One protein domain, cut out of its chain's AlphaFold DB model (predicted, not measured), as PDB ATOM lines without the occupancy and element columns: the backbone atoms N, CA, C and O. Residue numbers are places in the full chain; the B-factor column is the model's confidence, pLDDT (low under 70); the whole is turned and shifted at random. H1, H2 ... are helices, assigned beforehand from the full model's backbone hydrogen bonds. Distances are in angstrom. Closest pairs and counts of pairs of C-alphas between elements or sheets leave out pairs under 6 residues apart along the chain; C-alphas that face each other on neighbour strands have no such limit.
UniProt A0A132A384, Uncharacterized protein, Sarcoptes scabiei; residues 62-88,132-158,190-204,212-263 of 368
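What this domain is: This is residues 62 to 88, 132 to 158, 190 to 204 and 212 to 263 of the 368 residues of an uncharacterized protein of Sarcoptes scabiei (UniProt A0A132A384). Four helices, H1, H2, H5 and H4, form an elongated, loosely aligned up-and-down bundle, in which each helix runs against the one before it in the chain and H1 and H5 are at opposite corners, as are H2 and H4. Short H6 packs on H4 outside this ring, short H3 is at one end of the bundle by residues 149 to 156 of H2, and residues 83 to 88 of H1 stick out. The printed part has 121 residues with six named helices, H1 to H6 in that order, and no named strand; the class is all helix. It is compact, with a radius of gyration of the C-alphas of 14.5 A and spans of 49 by 28 by 25 A.

How they stand to each other: H1, residues 62 to 88, touches H2, residues 132 to 158, with residues 67 to 77 alone; the closest C-alphas are those of Leu 70 and Cys 141, 5.9 A apart. They run opposite ways at a shallow tilt of 33 degrees, only just short of steep. H3, residues 190 to 199, touches residues 149 to 156 of H2 alone, closest at the C-alphas of Asp 152 and Leu 193, 6.1 A apart. H4, residues 216 to 229, touches residues 71 to 78 of H1 alone, at a steep tilt of 41 degrees, the same way; the closest C-alphas, those of Thr 78 and Asn 223, are 7.1 A apart. H5, residues 233 to 249, forms a helical hairpin with H4, closest at the C-alphas of Leu 228 and Tyr 236, 5.1 A apart. H5 touches residues 135 to 146 of H2 alone, at a shallow tilt of 28 degrees, the same way; the C-alphas of Val 139 and Val 235 are closest, 5.6 A apart. H6, residues 253 to 263, touches H4 at a steep tilt of 54 degrees, with the C-alphas of Pro 222 and Asn 263 closest, 5.6 A apart. H1 and H5 are apart, as are H2 and H4. Every O i to N i+4 pair is within hydrogen-bond range in H1, H3, H5 and H6, against 19 of 23 in H2 and 7 of 10 in H4.

Where its parts are: H1 begins at C-alpha 62, (-9.645, 3.453, -30.977), and measures 39.4 A from first to last C-alpha. H2 measures 39.3 A, H4 21.3 A and H5 24.4 A; H3 and H6 are shorter. H6 ends at C-alpha 263, (-24.388, -11.015, -9.858).

The domain as a whole: The C-alphas of Gln 88 and Asn 158 are farthest apart, at 51.9 A. Residues 89 to 131, 159 to 189 and 205 to 211 are not printed; the C-alpha gaps are 18.4, 12.4 and 16.1 A. The links H4 to H5 and H5 to H6 are tight. Mean pLDDT of the printed part is 75.3; residues 82, 84 to 88, 152 to 158, 190 to 204 and 212 to 219 are under 70.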
ATOM      1  N   THR A  62      -8.284   3.110 -30.557       78.44
ATOM      2  CA  THR A  62      -9.645   3.453 -30.977       78.44
ATOM      3  C   THR A  62     -10.660   2.469 -30.416       78.44
ATOM      4  O   THR A  62     -11.682   2.892 -29.881       78.44
ATOM      5  N   ILE A  63     -10.368   1.170 -30.487       78.62
ATOM      6  CA  ILE A  63     -11.250   0.133 -29.949       78.62
ATOM      7  C   ILE A  63     -11.422   0.305 -28.444       78.62
ATOM      8  O   ILE A  63     -12.554   0.376 -27.975       78.62
ATOM      9  N   LEU A  64     -10.329   0.463 -27.697       77.62
ATOM     10  CA  LEU A  64     -10.378   0.715 -26.254       77.62
ATOM     11  C   LEU A  64     -11.231   1.938 -25.918       77.62
ATOM     12  O   LEU A  64     -12.087   1.877 -25.041       77.62
ATOM     13  N   THR A  65     -11.075   3.017 -26.685       80.81
ATOM     14  CA  THR A  65     -11.888   4.223 -26.508       80.81
ATOM     15  C   THR A  65     -13.376   3.955 -26.746       80.81
ATOM     16  O   THR A  65     -14.211   4.458 -25.995       80.81
ATOM     17  N   VAL A  66     -13.728   3.173 -27.775       84.12
ATOM     18  CA  VAL A  66     -15.118   2.759 -28.024       84.12
ATOM     19  C   VAL A  66     -15.640   1.942 -26.841       84.12
ATOM     20  O   VAL A  66     -16.715   2.244 -26.328       84.12
ATOM     21  N   PHE A  67     -14.872   0.960 -26.359       82.56
ATOM     22  CA  PHE A  67     -15.245   0.142 -25.205       82.56
ATOM     23  C   PHE A  67     -15.499   0.989 -23.955       82.56
ATOM     24  O   PHE A  67     -16.537   0.816 -23.320       82.56
ATOM     25  N   ASP A  68     -14.612   1.928 -23.623       80.19
ATOM     26  CA  ASP A  68     -14.765   2.792 -22.447       80.19
ATOM     27  C   ASP A  68     -16.014   3.678 -22.527       80.19
ATOM     28  O   ASP A  68     -16.732   3.851 -21.538       80.19
ATOM     29  N   VAL A  69     -16.320   4.202 -23.716       85.12
ATOM     30  CA  VAL A  69     -17.537   4.991 -23.937       85.12
ATOM     31  C   VAL A  69     -18.784   4.123 -23.770       85.12
ATOM     32  O   VAL A  69     -19.689   4.491 -23.021       85.12
ATOM     33  N   LEU A  70     -18.828   2.947 -24.406       87.19
ATOM     34  CA  LEU A  70     -19.965   2.027 -24.296       87.19
ATOM     35  C   LEU A  70     -20.163   1.533 -22.861       87.19
ATOM     36  O   LEU A  70     -21.297   1.433 -22.400       87.19
ATOM     37  N   LYS A  71     -19.070   1.286 -22.135       82.62
ATOM     38  CA  LYS A  71     -19.079   0.952 -20.708       82.62
ATOM     39  C   LYS A  71     -19.777   2.024 -19.889       82.62
ATOM     40  O   LYS A  71     -20.646   1.712 -19.083       82.62
ATOM     41  N   SER A  72     -19.371   3.279 -20.084       83.31
ATOM     42  CA  SER A  72     -19.916   4.409 -19.342       83.31
ATOM     43  C   SER A  72     -21.417   4.546 -19.586       83.31
ATOM     44  O   SER A  72     -22.171   4.716 -18.632       83.31
ATOM     45  N   ILE A  73     -21.849   4.399 -20.842       85.38
ATOM     46  CA  ILE A  73     -23.267   4.447 -21.219       85.38
ATOM     47  C   ILE A  73     -24.033   3.283 -20.578       85.38
ATOM     48  O   ILE A  73     -25.077   3.495 -19.970       85.38
ATOM     49  N   LEU A  74     -23.517   2.053 -20.662       84.19
ATOM     50  CA  LEU A  74     -24.174   0.884 -20.072       84.19
ATOM     51  C   LEU A  74     -24.277   0.987 -18.547       84.19
ATOM     52  O   LEU A  74     -25.330   0.673 -18.000       84.19
ATOM     53  N   ASN A  75     -23.230   1.450 -17.861       81.69
ATOM     54  CA  ASN A  75     -23.257   1.683 -16.414       81.69
ATOM     55  C   ASN A  75     -24.342   2.694 -16.030       81.69
ATOM     56  O   ASN A  75     -25.126   2.437 -15.122       81.69
ATOM     57  N   GLU A  76     -24.416   3.818 -16.743       84.19
ATOM     58  CA  GLU A  76     -25.440   4.842 -16.522       84.19
ATOM     59  C   GLU A  76     -26.849   4.267 -16.730       84.19
ATOM     60  O   GLU A  76     -27.711   4.385 -15.861       84.19
ATOM     61  N   LEU A  77     -27.081   3.586 -17.857       83.44
ATOM     62  CA  LEU A  77     -28.395   3.045 -18.210       83.44
ATOM     63  C   LEU A  77     -28.847   1.921 -17.272       83.44
ATOM     64  O   LEU A  77     -30.027   1.844 -16.925       83.44
ATOM     65  N   THR A  78     -27.925   1.059 -16.845       77.12
ATOM     66  CA  THR A  78     -28.227  -0.017 -15.893       77.12
ATOM     67  C   THR A  78     -28.489   0.521 -14.495       77.12
ATOM     68  O   THR A  78     -29.464   0.090 -13.879       77.12
ATOM     69  N   ALA A  79     -27.710   1.498 -14.019       79.12
ATOM     70  CA  ALA A  79     -27.976   2.173 -12.749       79.12
ATOM     71  C   ALA A  79     -29.375   2.801 -12.750       79.12
ATOM     72  O   ALA A  79     -30.189   2.484 -11.888       79.12
ATOM     73  N   ILE A  80     -29.710   3.570 -13.793       80.06
ATOM     74  CA  ILE A  80     -31.042   4.166 -13.959       80.06
ATOM     75  C   ILE A  80     -32.137   3.091 -13.915       80.06
ATOM     76  O   ILE A  80     -33.111   3.241 -13.184       80.06
ATOM     77  N   TYR A  81     -31.990   1.999 -14.669       75.12
ATOM     78  CA  TYR A  81     -33.020   0.962 -14.747       75.12
ATOM     79  C   TYR A  81     -33.226   0.223 -13.414       75.12
ATOM     80  O   TYR A  81     -34.364  -0.015 -13.000       75.12
ATOM     81  N   PHE A  82     -32.139  -0.146 -12.732       68.44
ATOM     82  CA  PHE A  82     -32.211  -0.964 -11.521       68.44
ATOM     83  C   PHE A  82     -32.466  -0.148 -10.247       68.44
ATOM     84  O   PHE A  82     -33.201  -0.625  -9.380       68.44
ATOM     85  N   GLU A  83     -31.935   1.071 -10.132       73.00
ATOM     86  CA  GLU A  83     -32.187   1.946  -8.978       73.00
ATOM     87  C   GLU A  83     -33.614   2.505  -9.007       73.00
ATOM     88  O   GLU A  83     -34.336   2.383  -8.017       73.00
ATOM     89  N   GLN A  84     -34.096   2.987 -10.163       65.50
ATOM     90  CA  GLN A  84     -35.460   3.524 -10.263       65.50
ATOM     91  C   GLN A  84     -36.532   2.468  -9.979       65.50
ATOM     92  O   GLN A  84     -37.554   2.777  -9.364       65.50
ATOM     93  N   LYS A  85     -36.319   1.213 -10.400       60.25
ATOM     94  CA  LYS A  85     -37.262   0.126 -10.098       60.25
ATOM     95  C   LYS A  85     -37.205  -0.307  -8.634       60.25
ATOM     96  O   LYS A  85     -38.241  -0.702  -8.099       60.25
ATOM     97  N   PHE A  86     -36.047  -0.225  -7.979       55.84
ATOM     98  CA  PHE A  86     -35.923  -0.578  -6.564       55.84
ATOM     99  C   PHE A  86     -36.707   0.383  -5.669       55.84
ATOM    100  O   PHE A  86     -37.547  -0.061  -4.886       55.84
ATOM    101  N   ASP A  87     -36.515   1.689  -5.855       56.28
ATOM    102  CA  ASP A  87     -37.181   2.710  -5.040       56.28
ATOM    103  C   ASP A  87     -38.707   2.663  -5.197       56.28
ATOM    104  O   ASP A  87     -39.449   2.806  -4.223       56.28
ATOM    105  N   GLN A  88     -39.198   2.363  -6.404       58.78
ATOM    106  CA  GLN A  88     -40.632   2.190  -6.657       58.78
ATOM    107  C   GLN A  88     -41.232   0.979  -5.926       58.78
ATOM    108  O   GLN A  88     -42.378   1.044  -5.477       58.78
ATOM    109  N   ALA A 132     -38.390   3.417 -23.618       86.00
ATOM    110  CA  ALA A 132     -38.203   2.760 -24.909       86.00
ATOM    111  C   ALA A 132     -36.928   3.224 -25.640       86.00
ATOM    112  O   ALA A 132     -36.238   2.394 -26.240       86.00
ATOM    113  N   ILE A 133     -36.584   4.515 -25.576       87.00
ATOM    114  CA  ILE A 133     -35.330   5.033 -26.147       87.00
ATOM    115  C   ILE A 133     -34.130   4.444 -25.410       87.00
ATOM    116  O   ILE A 133     -33.270   3.847 -26.052       87.00
ATOM    117  N   ARG A 134     -34.102   4.526 -24.075       87.62
ATOM    118  CA  ARG A 134     -33.004   3.989 -23.249       87.62
ATOM    119  C   ARG A 134     -32.787   2.497 -23.466       87.62
ATOM    120  O   ARG A 134     -31.657   2.035 -23.592       87.62
ATOM    121  N   ARG A 135     -33.871   1.734 -23.591       87.75
ATOM    122  CA  ARG A 135     -33.825   0.317 -23.965       87.75
ATOM    123  C   ARG A 135     -33.114   0.104 -25.302       87.75
ATOM    124  O   ARG A 135     -32.284  -0.794 -25.411       87.75
ATOM    125  N   ASN A 136     -33.424   0.918 -26.309       90.88
ATOM    126  CA  ASN A 136     -32.765   0.837 -27.611       90.88
ATOM    127  C   ASN A 136     -31.289   1.261 -27.536       90.88
ATOM    128  O   ASN A 136     -30.473   0.686 -28.249       90.88
ATOM    129  N   GLU A 137     -30.925   2.197 -26.654       90.31
ATOM    130  CA  GLU A 137     -29.518   2.542 -26.402       90.31
ATOM    131  C   GLU A 137     -28.744   1.346 -25.849       90.31
ATOM    132  O   GLU A 137     -27.680   1.021 -26.371       90.31
ATOM    133  N   ILE A 138     -29.308   0.640 -24.859       88.06
ATOM    134  CA  ILE A 138     -28.720  -0.603 -24.340       88.06
ATOM    135  C   ILE A 138     -28.533  -1.595 -25.490       88.06
ATOM    136  O   ILE A 138     -27.433  -2.105 -25.682       88.06
ATOM    137  N   VAL A 139     -29.579  -1.849 -26.286       89.25
ATOM    138  CA  VAL A 139     -29.505  -2.803 -27.405       89.25
ATOM    139  C   VAL A 139     -28.395  -2.432 -28.392       89.25
ATOM    140  O   VAL A 139     -27.600  -3.304 -28.743       89.25
ATOM    141  N   GLU A 140     -28.293  -1.169 -28.808       92.50
ATOM    142  CA  GLU A 140     -27.240  -0.740 -29.735       92.50
ATOM    143  C   GLU A 140     -25.845  -0.831 -29.109       92.50
ATOM    144  O   GLU A 140     -24.926  -1.311 -29.770       92.50
ATOM    145  N   CYS A 141     -25.672  -0.471 -27.831       90.38
ATOM    146  CA  CYS A 141     -24.395  -0.652 -27.137       90.38
ATOM    147  C   CYS A 141     -23.952  -2.120 -27.142       90.38
ATOM    148  O   CYS A 141     -22.811  -2.421 -27.497       90.38
ATOM    149  N   ILE A 142     -24.855  -3.040 -26.794       87.69
ATOM    150  CA  ILE A 142     -24.561  -4.478 -26.785       87.69
ATOM    151  C   ILE A 142     -24.233  -4.968 -28.195       87.69
ATOM    152  O   ILE A 142     -23.297  -5.742 -28.382       87.69
ATOM    153  N   GLN A 143     -24.975  -4.509 -29.199       90.69
ATOM    154  CA  GLN A 143     -24.754  -4.930 -30.575       90.69
ATOM    155  C   GLN A 143     -23.437  -4.410 -31.149       90.69
ATOM    156  O   GLN A 143     -22.776  -5.160 -31.859       90.69
ATOM    157  N   ILE A 144     -23.013  -3.191 -30.804       90.62
ATOM    158  CA  ILE A 144     -21.674  -2.697 -31.157       90.62
ATOM    159  C   ILE A 144     -20.599  -3.591 -30.532       90.62
ATOM    160  O   ILE A 144     -19.648  -3.959 -31.215       90.62
ATOM    161  N   LEU A 145     -20.754  -3.981 -29.263       86.81
ATOM    162  CA  LEU A 145     -19.797  -4.864 -28.589       86.81
ATOM    163  C   LEU A 145     -19.735  -6.248 -29.247       86.81
ATOM    164  O   LEU A 145     -18.644  -6.764 -29.476       86.81
ATOM    165  N   ILE A 146     -20.888  -6.829 -29.592       86.81
ATOM    166  CA  ILE A 146     -20.956  -8.095 -30.336       86.81
ATOM    167  C   ILE A 146     -20.264  -7.953 -31.693       86.81
ATOM    168  O   ILE A 146     -19.460  -8.814 -32.048       86.81
ATOM    169  N   ASP A 147     -20.564  -6.887 -32.440       87.12
ATOM    170  CA  ASP A 147     -19.993  -6.653 -33.765       87.12
ATOM    171  C   ASP A 147     -18.463  -6.529 -33.675       87.12
ATOM    172  O   ASP A 147     -17.774  -7.220 -34.417       87.12
ATOM    173  N   LEU A 148     -17.934  -5.755 -32.717       83.06
ATOM    174  CA  LEU A 148     -16.489  -5.591 -32.495       83.06
ATOM    175  C   LEU A 148     -15.783  -6.917 -32.186       83.06
ATOM    176  O   LEU A 148     -14.748  -7.213 -32.778       83.06
ATOM    177  N   ILE A 149     -16.349  -7.737 -31.294       78.25
ATOM    178  CA  ILE A 149     -15.772  -9.047 -30.949       78.25
ATOM    179  C   ILE A 149     -15.848 -10.006 -32.152       78.25
ATOM    180  O   ILE A 149     -14.941 -10.807 -32.373       78.25
ATOM    181  N   SER A 150     -16.918  -9.918 -32.949       79.44
ATOM    182  CA  SER A 150     -17.146 -10.807 -34.094       79.44
ATOM    183  C   SER A 150     -16.280 -10.456 -35.309       79.44
ATOM    184  O   SER A 150     -15.816 -11.360 -36.002       79.44
ATOM    185  N   THR A 151     -16.045  -9.166 -35.588       73.44
ATOM    186  CA  THR A 151     -15.284  -8.718 -36.771       73.44
ATOM    187  C   THR A 151     -13.828  -9.165 -36.745       73.44
ATOM    188  O   THR A 151     -13.287  -9.527 -37.793       73.44
ATOM    189  N   ASP A 152     -13.213  -9.216 -35.565       61.22
ATOM    190  CA  ASP A 152     -11.833  -9.685 -35.421       61.22
ATOM    191  C   ASP A 152     -11.702 -11.179 -35.761       61.22
ATOM    192  O   ASP A 152     -10.703 -11.609 -36.338       61.22
ATOM    193  N   PHE A 153     -12.745 -11.974 -35.507       49.53
ATOM    194  CA  PHE A 153     -12.732 -13.419 -35.742       49.53
ATOM    195  C   PHE A 153     -12.675 -13.807 -37.222       49.53
ATOM    196  O   PHE A 153     -11.917 -14.697 -37.617       49.53
ATOM    197  N   THR A 154     -13.466 -13.142 -38.064       53.06
ATOM    198  CA  THR A 154     -13.516 -13.425 -39.509       53.06
ATOM    199  C   THR A 154     -12.207 -13.093 -40.216       53.06
ATOM    200  O   THR A 154     -11.779 -13.837 -41.100       53.06
ATOM    201  N   ASN A 155     -11.529 -12.025 -39.794       52.53
ATOM    202  CA  ASN A 155     -10.253 -11.628 -40.386       52.53
ATOM    203  C   ASN A 155      -9.145 -12.653 -40.083       52.53
ATOM    204  O   ASN A 155      -8.291 -12.902 -40.930       52.53
ATOM    205  N   HIS A 156      -9.209 -13.333 -38.934       43.03
ATOM    206  CA  HIS A 156      -8.266 -14.397 -38.579       43.03
ATOM    207  C   HIS A 156      -8.408 -15.682 -39.391       43.03
ATOM    208  O   HIS A 156      -7.402 -16.299 -39.743       43.03
ATOM    209  N   LEU A 157      -9.639 -16.101 -39.689       39.88
ATOM    210  CA  LEU A 157      -9.876 -17.335 -40.440       39.88
ATOM    211  C   LEU A 157      -9.473 -17.208 -41.914       39.88
ATOM    212  O   LEU A 157      -9.022 -18.193 -42.498       39.88
ATOM    213  N   ASN A 158      -9.582 -16.008 -42.490       42.50
ATOM    214  CA  ASN A 158      -9.202 -15.761 -43.882       42.50
ATOM    215  C   ASN A 158      -7.676 -15.712 -44.062       42.50
ATOM    216  O   ASN A 158      -7.157 -16.392 -44.942       42.50
ATOM    217  N   SER A 190      -3.290 -11.148 -34.511       39.91
ATOM    218  CA  SER A 190      -3.723 -12.013 -33.395       39.91
ATOM    219  C   SER A 190      -3.694 -11.297 -32.055       39.91
ATOM    220  O   SER A 190      -4.346 -11.731 -31.107       39.91
ATOM    221  N   GLY A 191      -2.958 -10.186 -31.991       44.88
ATOM    222  CA  GLY A 191      -2.867  -9.333 -30.826       44.88
ATOM    223  C   GLY A 191      -4.186  -8.666 -30.476       44.88
ATOM    224  O   GLY A 191      -4.451  -8.540 -29.301       44.88
ATOM    225  N   LEU A 192      -5.055  -8.275 -31.413       44.16
ATOM    226  CA  LEU A 192      -6.213  -7.449 -31.052       44.16
ATOM    227  C   LEU A 192      -7.303  -8.243 -30.330       44.16
ATOM    228  O   LEU A 192      -7.700  -7.850 -29.242       44.16
ATOM    229  N   LEU A 193      -7.724  -9.388 -30.871       45.31
ATOM    230  CA  LEU A 193      -8.666 -10.279 -30.200       45.31
ATOM    231  C   LEU A 193      -8.032 -10.902 -28.954       45.31
ATOM    232  O   LEU A 193      -8.684 -10.974 -27.922       45.31
ATOM    233  N   ALA A 194      -6.756 -11.306 -29.004       48.41
ATOM    234  CA  ALA A 194      -6.064 -11.768 -27.807       48.41
ATOM    235  C   ALA A 194      -5.908 -10.644 -26.782       48.41
ATOM    236  O   ALA A 194      -5.962 -10.949 -25.609       48.41
ATOM    237  N   ASN A 195      -5.785  -9.373 -27.168       47.22
ATOM    238  CA  ASN A 195      -5.712  -8.228 -26.263       47.22
ATOM    239  C   ASN A 195      -7.095  -7.873 -25.749       47.22
ATOM    240  O   ASN A 195      -7.209  -7.659 -24.561       47.22
ATOM    241  N   ILE A 196      -8.137  -7.865 -26.578       50.56
ATOM    242  CA  ILE A 196      -9.530  -7.649 -26.181       50.56
ATOM    243  C   ILE A 196      -9.954  -8.766 -25.242       50.56
ATOM    244  O   ILE A 196     -10.410  -8.445 -24.160       50.56
ATOM    245  N   ILE A 197      -9.715 -10.040 -25.575       47.69
ATOM    246  CA  ILE A 197      -9.932 -11.197 -24.696       47.69
ATOM    247  C   ILE A 197      -8.998 -11.136 -23.489       47.69
ATOM    248  O   ILE A 197      -9.462 -11.371 -22.398       47.69
ATOM    249  N   THR A 198      -7.720 -10.769 -23.593       48.34
ATOM    250  CA  THR A 198      -6.824 -10.668 -22.420       48.34
ATOM    251  C   THR A 198      -7.259  -9.533 -21.496       48.34
ATOM    252  O   THR A 198      -7.307  -9.738 -20.290       48.34
ATOM    253  N   LEU A 199      -7.677  -8.386 -22.030       46.91
ATOM    254  CA  LEU A 199      -8.334  -7.284 -21.322       46.91
ATOM    255  C   LEU A 199      -9.666  -7.751 -20.709       46.91
ATOM    256  O   LEU A 199      -9.965  -7.424 -19.561       46.91
ATOM    257  N   LEU A 200     -10.422  -8.565 -21.446       45.72
ATOM    258  CA  LEU A 200     -11.696  -9.188 -21.092       45.72
ATOM    259  C   LEU A 200     -11.552 -10.567 -20.430       45.72
ATOM    260  O   LEU A 200     -12.563 -11.232 -20.329       45.72
ATOM    261  N   GLY A 201     -10.384 -11.011 -19.950       40.34
ATOM    262  CA  GLY A 201     -10.210 -12.401 -19.496       40.34
ATOM    263  C   GLY A 201      -9.099 -13.200 -20.158       40.34
ATOM    264  O   GLY A 201      -9.332 -13.912 -21.130       40.34
ATOM    265  N   LYS A 202      -7.895 -13.117 -19.569       38.66
ATOM    266  CA  LYS A 202      -6.694 -13.935 -19.847       38.66
ATOM    267  C   LYS A 202      -6.991 -15.183 -20.695       38.66
ATOM    268  O   LYS A 202      -7.653 -16.101 -20.216       38.66
ATOM    269  N   SER A 203      -6.498 -15.232 -21.931       38.00
ATOM    270  CA  SER A 203      -6.679 -16.379 -22.833       38.00
ATOM    271  C   SER A 203      -5.534 -17.404 -22.736       38.00
ATOM    272  O   SER A 203      -4.465 -17.124 -22.195       38.00
ATOM    273  N   LYS A 204      -5.786 -18.610 -23.268       39.72
ATOM    274  CA  LYS A 204      -4.891 -19.780 -23.364       39.72
ATOM    275  C   LYS A 204      -3.710 -19.559 -24.327       39.72
ATOM    276  O   LYS A 204      -3.620 -20.231 -25.350       39.72
ATOM    277  N   GLN A 212      -1.499  -6.599 -16.174       39.47
ATOM    278  CA  GLN A 212      -2.449  -5.483 -16.436       39.47
ATOM    279  C   GLN A 212      -3.848  -5.869 -16.963       39.47
ATOM    280  O   GLN A 212      -4.692  -5.004 -17.166       39.47
ATOM    281  N   SER A 213      -4.169  -7.158 -17.089       38.94
ATOM    282  CA  SER A 213      -5.479  -7.647 -17.572       38.94
ATOM    283  C   SER A 213      -6.575  -7.790 -16.503       38.94
ATOM    284  O   SER A 213      -7.651  -8.334 -16.751       38.94
ATOM    285  N   ILE A 214      -6.326  -7.329 -15.278       41.19
ATOM    286  CA  ILE A 214      -7.286  -7.424 -14.175       41.19
ATOM    287  C   ILE A 214      -8.201  -6.202 -14.244       41.19
ATOM    288  O   ILE A 214      -7.916  -5.178 -13.636       41.19
ATOM    289  N   GLY A 215      -9.313  -6.283 -14.970       51.66
ATOM    290  CA  GLY A 215     -10.290  -5.199 -14.879       51.66
ATOM    291  C   GLY A 215     -11.591  -5.412 -15.618       51.66
ATOM    292  O   GLY A 215     -12.645  -5.182 -15.040       51.66
ATOM    293  N   ILE A 216     -11.567  -5.864 -16.872       49.38
ATOM    294  CA  ILE A 216     -12.769  -5.706 -17.700       49.38
ATOM    295  C   ILE A 216     -13.810  -6.801 -17.428       49.38
ATOM    296  O   ILE A 216     -14.986  -6.472 -17.306       49.38
ATOM    297  N   GLU A 217     -13.409  -8.055 -17.170       54.56
ATOM    298  CA  GLU A 217     -14.341  -9.126 -16.744       54.56
ATOM    299  C   GLU A 217     -15.136  -8.762 -15.498       54.56
ATOM    300  O   GLU A 217     -16.348  -8.953 -15.445       54.56
ATOM    301  N   LYS A 218     -14.434  -8.226 -14.492       58.78
ATOM    302  CA  LYS A 218     -15.031  -7.860 -13.207       58.78
ATOM    303  C   LYS A 218     -15.974  -6.670 -13.325       58.78
ATOM    304  O   LYS A 218     -16.757  -6.459 -12.411       58.78
ATOM    305  N   ILE A 219     -15.882  -5.890 -14.401       60.34
ATOM    306  CA  ILE A 219     -16.666  -4.664 -14.539       60.34
ATOM    307  C   ILE A 219     -17.787  -4.819 -15.572       60.34
ATOM    308  O   ILE A 219     -18.876  -4.320 -15.340       60.34
ATOM    309  N   PHE A 220     -17.569  -5.517 -16.690       74.75
ATOM    310  CA  PHE A 220     -18.587  -5.629 -17.743       74.75
ATOM    311  C   PHE A 220     -19.555  -6.787 -17.534       74.75
ATOM    312  O   PHE A 220     -20.763  -6.596 -17.657       74.75
ATOM    313  N   ILE A 221     -19.050  -7.983 -17.227       84.50
ATOM    314  CA  ILE A 221     -19.882  -9.192 -17.150       84.50
ATOM    315  C   ILE A 221     -21.003  -9.061 -16.106       84.50
ATOM    316  O   ILE A 221     -22.142  -9.396 -16.447       84.50
ATOM    317  N   PRO A 222     -20.769  -8.486 -14.907       87.88
ATOM    318  CA  PRO A 222     -21.841  -8.205 -13.954       87.88
ATOM    319  C   PRO A 222     -23.002  -7.388 -14.525       87.88
ATOM    320  O   PRO A 222     -24.154  -7.727 -14.274       87.88
ATOM    321  N   ASN A 223     -22.730  -6.357 -15.332       83.81
ATOM    322  CA  ASN A 223     -23.779  -5.501 -15.892       83.81
ATOM    323  C   ASN A 223     -24.665  -6.265 -16.875       83.81
ATOM    324  O   ASN A 223     -25.888  -6.159 -16.824       83.81
ATOM    325  N   PHE A 224     -24.050  -7.076 -17.737       88.81
ATOM    326  CA  PHE A 224     -24.778  -7.928 -18.674       88.81
ATOM    327  C   PHE A 224     -25.622  -8.980 -17.965       88.81
ATOM    328  O   PHE A 224     -26.763  -9.215 -18.359       88.81
ATOM    329  N   ILE A 225     -25.082  -9.587 -16.904       91.94
ATOM    330  CA  ILE A 225     -25.842 -10.508 -16.054       91.94
ATOM    331  C   ILE A 225     -27.010  -9.772 -15.394       91.94
ATOM    332  O   ILE A 225     -28.130 -10.275 -15.414       91.94
ATOM    333  N   GLY A 226     -26.781  -8.557 -14.887       88.31
ATOM    334  CA  GLY A 226     -27.823  -7.676 -14.365       88.31
ATOM    335  C   GLY A 226     -28.970  -7.513 -15.361       88.31
ATOM    336  O   GLY A 226     -30.124  -7.805 -15.032       88.31
ATOM    337  N   CYS A 227     -28.637  -7.156 -16.606       89.56
ATOM    338  CA  CYS A 227     -29.572  -6.970 -17.718       89.56
ATOM    339  C   CYS A 227     -30.361  -8.223 -18.131       89.56
ATOM    340  O   CYS A 227     -31.346  -8.088 -18.858       89.56
ATOM    341  N   LEU A 228     -30.022  -9.426 -17.656       94.62
ATOM    342  CA  LEU A 228     -30.868 -10.609 -17.875       94.62
ATOM    343  C   LEU A 228     -32.248 -10.459 -17.218       94.62
ATOM    344  O   LEU A 228     -33.208 -11.085 -17.653       94.62
ATOM    345  N   GLY A 229     -32.372  -9.604 -16.201       90.62
ATOM    346  CA  GLY A 229     -33.654  -9.246 -15.588       90.62
ATOM    347  C   GLY A 229     -34.425  -8.133 -16.301       90.62
ATOM    348  O   GLY A 229     -35.368  -7.582 -15.728       90.62
ATOM    349  N   HIS A 230     -34.002  -7.724 -17.497       90.00
ATOM    350  CA  HIS A 230     -34.654  -6.648 -18.229       90.00
ATOM    351  C   HIS A 230     -35.992  -7.121 -18.831       90.00
ATOM    352  O   HIS A 230     -36.085  -8.214 -19.381       90.00
ATOM    353  N   GLU A 231     -37.040  -6.295 -18.753       87.62
ATOM    354  CA  GLU A 231     -38.394  -6.649 -19.231       87.62
ATOM    355  C   GLU A 231     -38.481  -6.794 -20.758       87.62
ATOM    356  O   GLU A 231     -39.286  -7.548 -21.298       87.62
ATOM    357  N   SER A 232     -37.614  -6.072 -21.464       89.00
ATOM    358  CA  SER A 232     -37.426  -6.221 -22.902       89.00
ATOM    359  C   SER A 232     -36.770  -7.546 -23.259       89.00
ATOM    360  O   SER A 232     -35.594  -7.775 -22.960       89.00
ATOM    361  N   SER A 233     -37.496  -8.352 -24.030       90.25
ATOM    362  CA  SER A 233     -36.966  -9.565 -24.648       90.25
ATOM    363  C   SER A 233     -35.791  -9.288 -25.593       90.25
ATOM    364  O   SER A 233     -34.919 -10.141 -25.737       90.25
ATOM    365  N   ASP A 234     -35.710  -8.106 -26.211       88.06
ATOM    366  CA  ASP A 234     -34.579  -7.727 -27.063       88.06
ATOM    367  C   ASP A 234     -33.304  -7.527 -26.251       88.06
ATOM    368  O   ASP A 234     -32.270  -8.100 -26.598       88.06
ATOM    369  N   VAL A 235     -33.374  -6.778 -25.147       87.81
ATOM    370  CA  VAL A 235     -32.229  -6.606 -24.238       87.81
ATOM    371  C   VAL A 235     -31.786  -7.964 -23.703       87.81
ATOM    372  O   VAL A 235     -30.610  -8.300 -23.828       87.81
ATOM    373  N   TYR A 236     -32.726  -8.781 -23.213       92.12
ATOM    374  CA  TYR A 236     -32.443 -10.136 -22.736       92.12
ATOM    375  C   TYR A 236     -31.720 -10.979 -23.796       92.12
ATOM    376  O   TYR A 236     -30.627 -11.486 -23.547       92.12
ATOM    377  N   ARG A 237     -32.272 -11.079 -25.014       92.31
ATOM    378  CA  ARG A 237     -31.682 -11.877 -26.103       92.31
ATOM    379  C   ARG A 237     -30.291 -11.390 -26.499       92.31
ATOM    380  O   ARG A 237     -29.409 -12.216 -26.722       92.31
ATOM    381  N   ASN A 238     -30.074 -10.078 -26.584       87.00
ATOM    382  CA  ASN A 238     -28.755  -9.535 -26.916       87.00
ATOM    383  C   ASN A 238     -27.741  -9.778 -25.781       87.00
ATOM    384  O   ASN A 238     -26.601 -10.128 -26.075       87.00
ATOM    385  N   CYS A 239     -28.153  -9.692 -24.510       91.50
ATOM    386  CA  CYS A 239     -27.299 -10.051 -23.371       91.50
ATOM    387  C   CYS A 239     -26.892 -11.525 -23.412       91.50
ATOM    388  O   CYS A 239     -25.713 -11.829 -23.260       91.50
ATOM    389  N   ILE A 240     -27.836 -12.436 -23.681       93.81
ATOM    390  CA  ILE A 240     -27.536 -13.866 -23.849       93.81
ATOM    391  C   ILE A 240     -26.507 -14.074 -24.956       93.81
ATOM    392  O   ILE A 240     -25.501 -14.732 -24.722       93.81
ATOM    393  N   ARG A 241     -26.716 -13.481 -26.139       90.50
ATOM    394  CA  ARG A 241     -25.787 -13.624 -27.272       90.50
ATOM    395  C   ARG A 241     -24.388 -13.115 -26.936       90.50
ATOM    396  O   ARG A 241     -23.410 -13.780 -27.263       90.50
ATOM    397  N   PHE A 242     -24.294 -11.965 -26.268       88.75
ATOM    398  CA  PHE A 242     -23.015 -11.426 -25.815       88.75
ATOM    399  C   PHE A 242     -22.329 -12.366 -24.814       88.75
ATOM    400  O   PHE A 242     -21.158 -12.693 -24.984       88.75
ATOM    401  N   LEU A 243     -23.058 -12.847 -23.801       91.50
ATOM    402  CA  LEU A 243     -22.517 -13.760 -22.793       91.50
ATOM    403  C   LEU A 243     -22.099 -15.107 -23.397       91.50
ATOM    404  O   LEU A 243     -21.065 -15.634 -23.010       91.50
ATOM    405  N   GLN A 244     -22.846 -15.644 -24.366       90.94
ATOM    406  CA  GLN A 244     -22.467 -16.856 -25.104       90.94
ATOM    407  C   GLN A 244     -21.162 -16.659 -25.876       90.94
ATOM    408  O   GLN A 244     -20.258 -17.482 -25.763       90.94
ATOM    409  N   LEU A 245     -21.053 -15.554 -26.621       85.00
ATOM    410  CA  LEU A 245     -19.836 -15.207 -27.354       85.00
ATOM    411  C   LEU A 245     -18.646 -15.098 -26.395       85.00
ATOM    412  O   LEU A 245     -17.584 -15.657 -26.639       85.00
ATOM    413  N   PHE A 246     -18.852 -14.439 -25.258       83.44
ATOM    414  CA  PHE A 246     -17.835 -14.308 -24.228       83.44
ATOM    415  C   PHE A 246     -17.417 -15.668 -23.635       83.44
ATOM    416  O   PHE A 246     -16.226 -15.965 -23.548       83.44
ATOM    417  N   ILE A 247     -18.381 -16.511 -23.245       87.75
ATOM    418  CA  ILE A 247     -18.151 -17.857 -22.692       87.75
ATOM    419  C   ILE A 247     -17.358 -18.719 -23.674       87.75
ATOM    420  O   ILE A 247     -16.437 -19.424 -23.271       87.75
ATOM    421  N   HIS A 248     -17.677 -18.630 -24.964       84.38
ATOM    422  CA  HIS A 248     -16.987 -19.382 -26.003       84.38
ATOM    423  C   HIS A 248     -15.502 -18.992 -26.142       84.38
ATOM    424  O   HIS A 248     -14.684 -19.792 -26.597       84.38
ATOM    425  N   HIS A 249     -15.138 -17.773 -25.738       78.38
ATOM    426  CA  HIS A 249     -13.798 -17.215 -25.934       78.38
ATOM    427  C   HIS A 249     -12.956 -17.086 -24.663       78.38
ATOM    428  O   HIS A 249     -11.734 -16.952 -24.756       78.38
ATOM    429  N   THR A 250     -13.561 -17.144 -23.477       80.69
ATOM    430  CA  THR A 250     -12.803 -17.102 -22.221       80.69
ATOM    431  C   THR A 250     -12.057 -18.414 -21.969       80.69
ATOM    432  O   THR A 250     -12.518 -19.504 -22.306       80.69
ATOM    433  N   SER A 251     -10.891 -18.327 -21.323       79.06
ATOM    434  CA  SER A 251     -10.201 -19.516 -20.809       79.06
ATOM    435  C   SER A 251     -10.667 -19.932 -19.414       79.06
ATOM    436  O   SER A 251     -10.327 -21.026 -18.967       79.06
ATOM    437  N   ASN A 252     -11.407 -19.062 -18.718       86.25
ATOM    438  CA  ASN A 252     -11.707 -19.204 -17.300       86.25
ATOM    439  C   ASN A 252     -13.217 -19.271 -17.055       86.25
ATOM    440  O   ASN A 252     -13.836 -18.366 -16.489       86.25
ATOM    441  N   LEU A 253     -13.805 -20.391 -17.473       89.19
ATOM    442  CA  LEU A 253     -15.229 -20.675 -17.304       89.19
ATOM    443  C   LEU A 253     -15.652 -20.692 -15.827       89.19
ATOM    444  O   LEU A 253     -16.744 -20.227 -15.503       89.19
ATOM    445  N   GLN A 254     -14.771 -21.140 -14.923       90.62
ATOM    446  CA  GLN A 254     -15.003 -21.093 -13.474       90.62
ATOM    447  C   GLN A 254     -15.265 -19.675 -12.977       90.62
ATOM    448  O   GLN A 254     -16.246 -19.432 -12.280       90.62
ATOM    449  N   LYS A 255     -14.425 -18.717 -13.375       88.56
ATOM    450  CA  LYS A 255     -14.587 -17.319 -12.975       88.56
ATOM    451  C   LYS A 255     -15.895 -16.729 -13.492       88.56
ATOM    452  O   LYS A 255     -16.556 -15.998 -12.760       88.56
ATOM    453  N   ILE A 256     -16.294 -17.061 -14.719       90.00
ATOM    454  CA  ILE A 256     -17.579 -16.611 -15.268       90.00
ATOM    455  C   ILE A 256     -18.751 -17.221 -14.519       90.00
ATOM    456  O   ILE A 256     -19.692 -16.501 -14.194       90.00
ATOM    457  N   MET A 257     -18.673 -18.501 -14.166       94.06
ATOM    458  CA  MET A 257     -19.672 -19.131 -13.312       94.06
ATOM    459  C   MET A 257     -19.760 -18.440 -11.942       94.06
ATOM    460  O   MET A 257     -20.866 -18.152 -11.494       94.06
ATOM    461  N   THR A 258     -18.634 -18.106 -11.303       93.69
ATOM    462  CA  THR A 258     -18.623 -17.353 -10.036       93.69
ATOM    463  C   THR A 258     -19.286 -15.985 -10.184       93.69
ATOM    464  O   THR A 258     -20.200 -15.668  -9.428       93.69
ATOM    465  N   ILE A 259     -18.908 -15.205 -11.203       93.06
ATOM    466  CA  ILE A 259     -19.505 -13.885 -11.462       93.06
ATOM    467  C   ILE A 259     -21.013 -14.013 -11.736       93.06
ATOM    468  O   ILE A 259     -21.793 -13.185 -11.263       93.06
ATOM    469  N   PHE A 260     -21.429 -15.052 -12.467       95.50
ATOM    470  CA  PHE A 260     -22.830 -15.363 -12.751       95.50
ATOM    471  C   PHE A 260     -23.629 -15.708 -11.492       95.50
ATOM    472  O   PHE A 260     -24.756 -15.236 -11.328       95.50
ATOM    473  N   ILE A 261     -23.050 -16.492 -10.583       96.31
ATOM    474  CA  ILE A 261     -23.660 -16.795  -9.287       96.31
ATOM    475  C   ILE A 261     -23.829 -15.502  -8.485       96.31
ATOM    476  O   ILE A 261     -24.943 -15.176  -8.088       96.31
ATOM    477  N   GLU A 262     -22.754 -14.736  -8.305       94.88
ATOM    478  CA  GLU A 262     -22.737 -13.531  -7.466       94.88
ATOM    479  C   GLU A 262     -23.691 -12.440  -7.972       94.88
ATOM    480  O   GLU A 262     -24.464 -11.879  -7.199       94.88
ATOM    481  N   ASN A 263     -23.669 -12.155  -9.278       93.94
ATOM    482  CA  ASN A 263     -24.388 -11.015  -9.858       93.94
ATOM    483  C   ASN A 263     -25.738 -11.397 -10.480       93.94
ATOM    484  O   ASN A 263     -26.557 -10.521 -10.758       93.94
TER     485      ASN A 263